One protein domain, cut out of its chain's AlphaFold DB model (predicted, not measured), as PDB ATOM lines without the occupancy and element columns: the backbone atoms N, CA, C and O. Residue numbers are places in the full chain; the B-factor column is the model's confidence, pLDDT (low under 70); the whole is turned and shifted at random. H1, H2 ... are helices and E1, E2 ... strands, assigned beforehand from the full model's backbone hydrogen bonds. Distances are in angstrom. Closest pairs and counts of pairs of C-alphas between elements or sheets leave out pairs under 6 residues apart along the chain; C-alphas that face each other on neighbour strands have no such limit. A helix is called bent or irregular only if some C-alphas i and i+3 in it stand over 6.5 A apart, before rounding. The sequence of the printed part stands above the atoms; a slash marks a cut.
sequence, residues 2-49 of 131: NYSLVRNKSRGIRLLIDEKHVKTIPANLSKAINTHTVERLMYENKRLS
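This is residues 2 to 49 of the 131 residues of an uncharacterized protein of Flavobacterium commune (UniProt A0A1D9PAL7). A small sheet of three strands, E1, E2 and E3, makes a wall, and the short helix H1 lies over one face of it, along E2. A second short helix, H2, follows at once and only grazes the sheet, near the start of E1; after it, residues 41 to 49 form a tail that turns back past E3. The printed part has 48 residues, with named elements in the order E1, E2, E3, H1, H2; the sheet runs E1, E2, E3, antiparallel throughout, and the class is mixed, helices and strands. The whole is compact, with a radius of gyration of the C-alphas of 9.7 A, and its rounded outline spans 25 by 21 by 20 A.

Look first at the sheet, a meander, each strand the antiparallel neighbour of the one before: E1 is residues 3 to 8, E2 residues 12 to 17 and E3 residues 20 to 25. The sheet is only just strongly twisted, its C-alphas lying up to 4.3 A off the best plane. The hairpin of E1 and E2 has directions 154 degrees apart; find N 6 and O 14 there, 2.9 A apart and within hydrogen-bond range. In the hairpin of E2 and E3, at 147 degrees, find N 15 and O 23 within that range at 2.8 A. H1, residues 27 to 32, is on the sheet at a height over the sheet of 9.3 A. It lies over E2 and runs along the strands, at 5 degrees to E2 on the local plane; their closest C-alphas, those of Gly 12 and Ala 27, are 5.4 A apart. H1 is irregular, with C-alphas 28 and 31 at 7.2 A. H2, residues 35 to 40, only grazes the sheet with residues 35 to 39; the closest C-alphas of H2 and E1, those of Val 38 and Tyr 3, are 7.9 A apart. H1 and H2 meet only through their link. In H2 every O i to N i+4 pair is within hydrogen-bond range; in H1 0 of 2 are, beside 2 of 3 O i to N i+3 pairs.

Find C-alpha 3 at (496.700, 280.329, 384.794); from there E1 runs 16.1 A to C-alpha 8. E2 measures 16.3 A from C-alpha 12 to C-alpha 17, and E3 14.5 A from C-alpha 20 to C-alpha 25 at (490.318, 276.001, 395.837). H1 spans 10.0 A from C-alpha 27 to C-alpha 32. H2 spans 8.8 A from C-alpha 35 to C-alpha 40, which you will find at (500.247, 285.995, 396.044).

The two C-alphas farthest apart are those of Ser 10 and His 36, at 27.1 A. The printed part has no cut, and the links between the named elements are tight. The mean pLDDT of the printed part is 79.8; look for values under 70 at residue 11 and residues 43 to 46.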
ATOM      1  N   ASN A   2     500.487 282.371 382.709       84.06
ATOM      2  CA  ASN A   2     499.186 281.842 382.303       84.06
ATOM      3  C   ASN A   2     498.633 280.942 383.411       84.06
ATOM      4  O   ASN A   2     499.318 280.031 383.877       84.06
ATOM      5  N   TYR A   3     497.389 281.183 383.830       87.25
ATOM      6  CA  TYR A   3     496.700 280.329 384.794       87.25
ATOM      7  C   TYR A   3     495.362 279.838 384.246       87.25
ATOM      8  O   TYR A   3     494.719 280.505 383.436       87.25
ATOM      9  N   SER A   4     494.924 278.666 384.702       88.81
ATOM     10  CA  SER A   4     493.612 278.114 384.367       88.81
ATOM     11  C   SER A   4     492.955 277.442 385.572       88.81
ATOM     12  O   SER A   4     493.611 277.007 386.522       88.81
ATOM     13  N   LEU A   5     491.622 277.401 385.557       88.56
ATOM     14  CA  LEU A   5     490.804 276.838 386.626       88.56
ATOM     15  C   LEU A   5     490.083 275.587 386.119       88.56
ATOM     16  O   LEU A   5     489.205 275.674 385.266       88.56
ATOM     17  N   VAL A   6     490.415 274.419 386.674       89.81
ATOM     18  CA  VAL A   6     489.832 273.133 386.259       89.81
ATOM     19  C   VAL A   6     488.946 272.567 387.360       89.81
ATOM     20  O   VAL A   6     489.404 272.257 388.461       89.81
ATOM     21  N   ARG A   7     487.651 272.405 387.078       86.56
ATOM     22  CA  ARG A   7     486.678 271.907 388.059       86.56
ATOM     23  C   ARG A   7     486.829 270.399 388.256       86.56
ATOM     24  O   ARG A   7     486.738 269.627 387.309       86.56
ATOM     25  N   ASN A   8     487.003 269.971 389.502       79.56
ATOM     26  CA  ASN A   8     487.012 268.566 389.887       79.56
ATOM     27  C   ASN A   8     485.749 268.255 390.703       79.56
ATOM     28  O   ASN A   8     485.534 268.839 391.767       79.56
ATOM     29  N   LYS A   9     484.922 267.324 390.207       70.50
ATOM     30  CA  LYS A   9     483.598 267.000 390.769       70.50
ATOM     31  C   LYS A   9     483.629 266.641 392.264       70.50
ATOM     32  O   LYS A   9     482.634 266.868 392.936       70.50
ATOM     33  N   SER A  10     484.748 266.134 392.791       71.06
ATOM     34  CA  SER A  10     484.844 265.638 394.174       71.06
ATOM     35  C   SER A  10     485.671 266.499 395.136       71.06
ATOM     36  O   SER A  10     485.614 266.270 396.341       71.06
ATOM     37  N   ARG A  11     486.477 267.458 394.654       69.69
ATOM     38  CA  ARG A  11     487.502 268.125 395.495       69.69
ATOM     39  C   ARG A  11     487.533 269.655 395.418       69.69
ATOM     40  O   ARG A  11     488.261 270.262 396.198       69.69
ATOM     41  N   GLY A  12     486.759 270.279 394.525       84.19
ATOM     42  CA  GLY A  12     486.782 271.729 394.283       84.19
ATOM     43  C   GLY A  12     487.371 272.077 392.914       84.19
ATOM     44  O   GLY A  12     487.299 271.284 391.979       84.19
ATOM     45  N   ILE A  13     487.936 273.270 392.767       88.00
ATOM     46  CA  ILE A  13     488.562 273.743 391.525       88.00
ATOM     47  C   ILE A  13     490.081 273.684 391.682       88.00
ATOM     48  O   ILE A  13     490.614 274.069 392.714       88.00
ATOM     49  N   ARG A  14     490.793 273.182 390.680       88.94
ATOM     50  CA  ARG A  14     492.257 273.180 390.629       88.94
ATOM     51  C   ARG A  14     492.737 274.455 389.947       88.94
ATOM     52  O   ARG A  14     492.307 274.732 388.833       88.94
ATOM     53  N   LEU A  15     493.621 275.191 390.611       88.25
ATOM     54  CA  LEU A  15     494.399 276.275 390.027       88.25
ATOM     55  C   LEU A  15     495.636 275.669 389.363       88.25
ATOM     56  O   LEU A  15     496.493 275.095 390.047       88.25
ATOM     57  N   LEU A  16     495.682 275.764 388.038       87.56
ATOM     58  CA  LEU A  16     496.838 275.405 387.231       87.56
ATOM     59  C   LEU A  16     497.603 276.677 386.874       87.56
ATOM     60  O   LEU A  16     496.990 277.660 386.464       87.56
ATOM     61  N   ILE A  17     498.920 276.646 387.022       86.25
ATOM     62  CA  ILE A  17     499.838 277.708 386.612       86.25
ATOM     63  C   ILE A  17     500.848 277.060 385.682       86.25
ATOM     64  O   ILE A  17     501.467 276.071 386.077       86.25
ATOM     65  N   ASP A  18     500.966 277.578 384.460       87.25
ATOM     66  CA  ASP A  18     501.818 276.993 383.419       87.25
ATOM     67  C   ASP A  18     501.589 275.466 383.315       87.25
ATOM     68  O   ASP A  18     502.512 274.656 383.379       87.25
ATOM     69  N   GLU A  19     500.303 275.082 383.280       85.44
ATOM     70  CA  GLU A  19     499.782 273.701 383.206       85.44
ATOM     71  C   GLU A  19     500.055 272.798 384.425       85.44
ATOM     72  O   GLU A  19     499.527 271.687 384.517       85.44
ATOM     73  N   LYS A  20     500.790 273.280 385.431       85.44
ATOM     74  CA  LYS A  20     501.059 272.541 386.670       85.44
ATOM     75  C   LYS A  20     500.014 272.853 387.732       85.44
ATOM     76  O   LYS A  20     499.690 274.007 387.999       85.44
ATOM     77  N   HIS A  21     499.486 271.815 388.381       85.81
ATOM     78  CA  HIS A  21     498.544 271.991 389.486       85.81
ATOM     79  C   HIS A  21     499.258 272.486 390.738       85.81
ATOM     80  O   HIS A  21     500.058 271.757 391.319       85.81
ATOM     81  N   VAL A  22     498.893 273.690 391.177       85.50
ATOM     82  CA  VAL A  22     499.513 274.329 392.342       85.50
ATOM     83  C   VAL A  22     498.625 274.197 393.575       85.50
ATOM     84  O   VAL A  22     499.081 273.748 394.625       85.50
ATOM     85  N   LYS A  23     497.331 274.537 393.458       85.62
ATOM     86  CA  LYS A  23     496.392 274.514 394.594       85.62
ATOM     87  C   LYS A  23     494.996 274.048 394.204       85.62
ATOM     88  O   LYS A  23     494.521 274.274 393.095       85.62
ATOM     89  N   THR A  24     494.289 273.465 395.169       86.50
ATOM     90  CA  THR A  24     492.845 273.210 395.075       86.50
ATOM     91  C   THR A  24     492.085 274.245 395.902       86.50
ATOM     92  O   THR A  24     492.359 274.410 397.094       86.50
ATOM     93  N   ILE A  25     491.127 274.923 395.271       83.94
ATOM     94  CA  ILE A  25     490.318 276.001 395.837       83.94
ATOM     95  C   ILE A  25     488.833 275.597 395.919       83.94
ATOM     96  O   ILE A  25     488.328 274.877 395.051       83.94
ATOM     97  N   PRO A  26     488.094 276.063 396.938       82.06
ATOM     98  CA  PRO A  26     486.638 275.966 396.978       82.06
ATOM     99  C   PRO A  26     485.968 276.621 395.761       82.06
ATOM    100  O   PRO A  26     486.411 277.667 395.287       82.06
ATOM    101  N   ALA A  27     484.866 276.042 395.270       81.81
ATOM    102  CA  ALA A  27     484.214 276.526 394.049       81.81
ATOM    103  C   ALA A  27     483.667 277.959 394.173       81.81
ATOM    104  O   ALA A  27     483.725 278.733 393.219       81.81
ATOM    105  N   ASN A  28     483.196 278.328 395.362       77.69
ATOM    106  CA  ASN A  28     482.717 279.672 395.684       77.69
ATOM    107  C   ASN A  28     483.831 280.734 395.704       77.69
ATOM    108  O   ASN A  28     483.522 281.915 395.606       77.69
ATOM    109  N   LEU A  29     485.105 280.335 395.796       77.06
ATOM    110  CA  LEU A  29     486.255 281.247 395.748       77.06
ATOM    111  C   LEU A  29     486.860 281.387 394.342       77.06
ATOM    112  O   LEU A  29     487.815 282.134 394.175       77.06
ATOM    113  N   SER A  30     486.314 280.714 393.322       82.12
ATOM    114  CA  SER A  30     486.824 280.798 391.939       82.12
ATOM    115  C   SER A  30     486.886 282.221 391.399       82.12
ATOM    116  O   SER A  30     487.890 282.608 390.812       82.12
ATOM    117  N   LYS A  31     485.834 283.008 391.646       77.62
ATOM    118  CA  LYS A  31     485.740 284.407 391.212       77.62
ATOM    119  C   LYS A  31     486.762 285.327 391.896       77.62
ATOM    120  O   LYS A  31     487.001 286.418 391.404       77.62
ATOM    121  N   ALA A  32     487.361 284.892 393.009       74.50
ATOM    122  CA  ALA A  32     488.386 285.649 393.733       74.50
ATOM    123  C   ALA A  32     489.787 285.516 393.109       74.50
ATOM    124  O   ALA A  32     490.718 286.209 393.525       74.50
ATOM    125  N   ILE A  33     489.963 284.586 392.163       80.31
ATOM    126  CA  ILE A  33     491.248 284.310 391.524       80.31
ATOM    127  C   ILE A  33     491.420 285.229 390.316       80.31
ATOM    128  O   ILE A  33     490.815 285.020 389.265       80.31
ATOM    129  N   ASN A  34     492.288 286.221 390.472       80.75
ATOM    130  CA  ASN A  34     492.804 287.066 389.403       80.75
ATOM    131  C   ASN A  34     494.338 286.971 389.382       80.75
ATOM    132  O   ASN A  34     494.934 286.343 390.258       80.75
ATOM    133  N   THR A  35     494.987 287.597 388.400       78.00
ATOM    134  CA  THR A  35     496.452 287.564 388.257       78.00
ATOM    135  C   THR A  35     497.180 287.998 389.535       78.00
ATOM    136  O   THR A  35     498.113 287.325 389.965       78.00
ATOM    137  N   HIS A  36     496.693 289.043 390.210       72.38
ATOM    138  CA  HIS A  36     497.285 289.540 391.453       72.38
ATOM    139  C   HIS A  36     497.136 288.543 392.616       72.38
ATOM    140  O   HIS A  36     498.073 288.322 393.385       72.38
ATOM    141  N   THR A  37     495.977 287.887 392.756       75.62
ATOM    142  CA  THR A  37     495.804 286.825 393.758       75.62
ATOM    143  C   THR A  37     496.629 285.589 393.429       75.62
ATOM    144  O   THR A  37     497.118 284.945 394.350       75.62
ATOM    145  N   VAL A  38     496.807 285.251 392.148       81.12
ATOM    146  CA  VAL A  38     497.621 284.108 391.712       81.12
ATOM    147  C   VAL A  38     499.080 284.286 392.121       81.12
ATOM    148  O   VAL A  38     499.623 283.380 392.748       81.12
ATOM    149  N   GLU A  39     499.678 285.450 391.858       78.00
ATOM    150  CA  GLU A  39     501.047 285.786 392.282       78.00
ATOM    151  C   GLU A  39     501.221 285.622 393.797       78.00
ATOM    152  O   GLU A  39     502.150 284.966 394.268       78.00
ATOM    153  N   ARG A  40     500.255 286.123 394.578       72.38
ATOM    154  CA  ARG A  40     500.247 285.995 396.044       72.38
ATOM    155  C   ARG A  40     499.981 284.579 396.549       72.38
ATOM    156  O   ARG A  40     500.135 284.343 397.740       72.38
ATOM    157  N   LEU A  41     499.537 283.661 395.696       74.44
ATOM    158  CA  LEU A  41     499.262 282.264 396.036       74.44
ATOM    159  C   LEU A  41     500.354 281.310 395.538       74.44
ATOM    160  O   LEU A  41     500.233 280.104 395.770       74.44
ATOM    161  N   MET A  42     501.410 281.811 394.886       71.94
ATOM    162  CA  MET A  42     502.549 281.022 394.401       71.94
ATOM    163  C   MET A  42     503.478 280.553 395.537       71.94
ATOM    164  O   MET A  42     504.659 280.882 395.582       71.94
ATOM    165  N   TYR A  43     502.946 279.755 396.458       67.50
ATOM    166  CA  TYR A  43     503.705 279.067 397.506       67.50
ATOM    167  C   TYR A  43     503.598 277.545 397.334       67.50
ATOM    168  O   TYR A  43     502.806 277.076 396.517       67.50
ATOM    169  N   GLU A  44     504.384 276.778 398.104       60.47
ATOM    170  CA  GLU A  44     504.498 275.309 398.028       60.47
ATOM    171  C   GLU A  44     503.189 274.547 397.721       60.47
ATOM    172  O   GLU A  44     502.103 274.896 398.195       60.47
ATOM    173  N   ASN A  45     503.338 273.429 396.995       59.47
ATOM    174  CA  ASN A  45     502.295 272.499 396.537       59.47
ATOM    175  C   ASN A  45     501.435 271.916 397.679       59.47
ATOM    176  O   ASN A  45     501.620 270.773 398.103       59.47
ATOM    177  N   LYS A  46     500.473 272.686 398.191       69.06
ATOM    178  CA  LYS A  46     499.556 272.290 399.271       69.06
ATOM    179  C   LYS A  46     498.163 272.888 399.057       69.06
ATOM    180  O   LYS A  46     497.961 273.833 398.293       69.06
ATOM    181  N   ARG A  47     497.166 272.333 399.757       74.69
ATOM    182  CA  ARG A  47     495.830 272.950 399.883       74.69
ATOM    183  C   ARG A  47     495.970 274.365 400.445       74.69
ATOM    184  O   ARG A  47     496.884 274.611 401.226       74.69
ATOM    185  N   LEU A  48     495.020 275.243 400.112       76.69
ATOM    186  CA  LEU A  48     494.986 276.580 400.702       76.69
ATOM    187  C   LEU A  48     495.001 276.495 402.235       76.69
ATOM    188  O   LEU A  48     494.139 275.830 402.824       76.69
ATOM    189  N   SER A  49     495.950 277.185 402.865       79.50
ATOM    190  CA  SER A  49     495.990 277.371 404.313       79.50
ATOM    191  C   SER A  49     494.780 278.186 404.787       79.50
ATOM    192  O   SER A  49     494.044 278.773 403.990       79.50
TER     193      SER A  49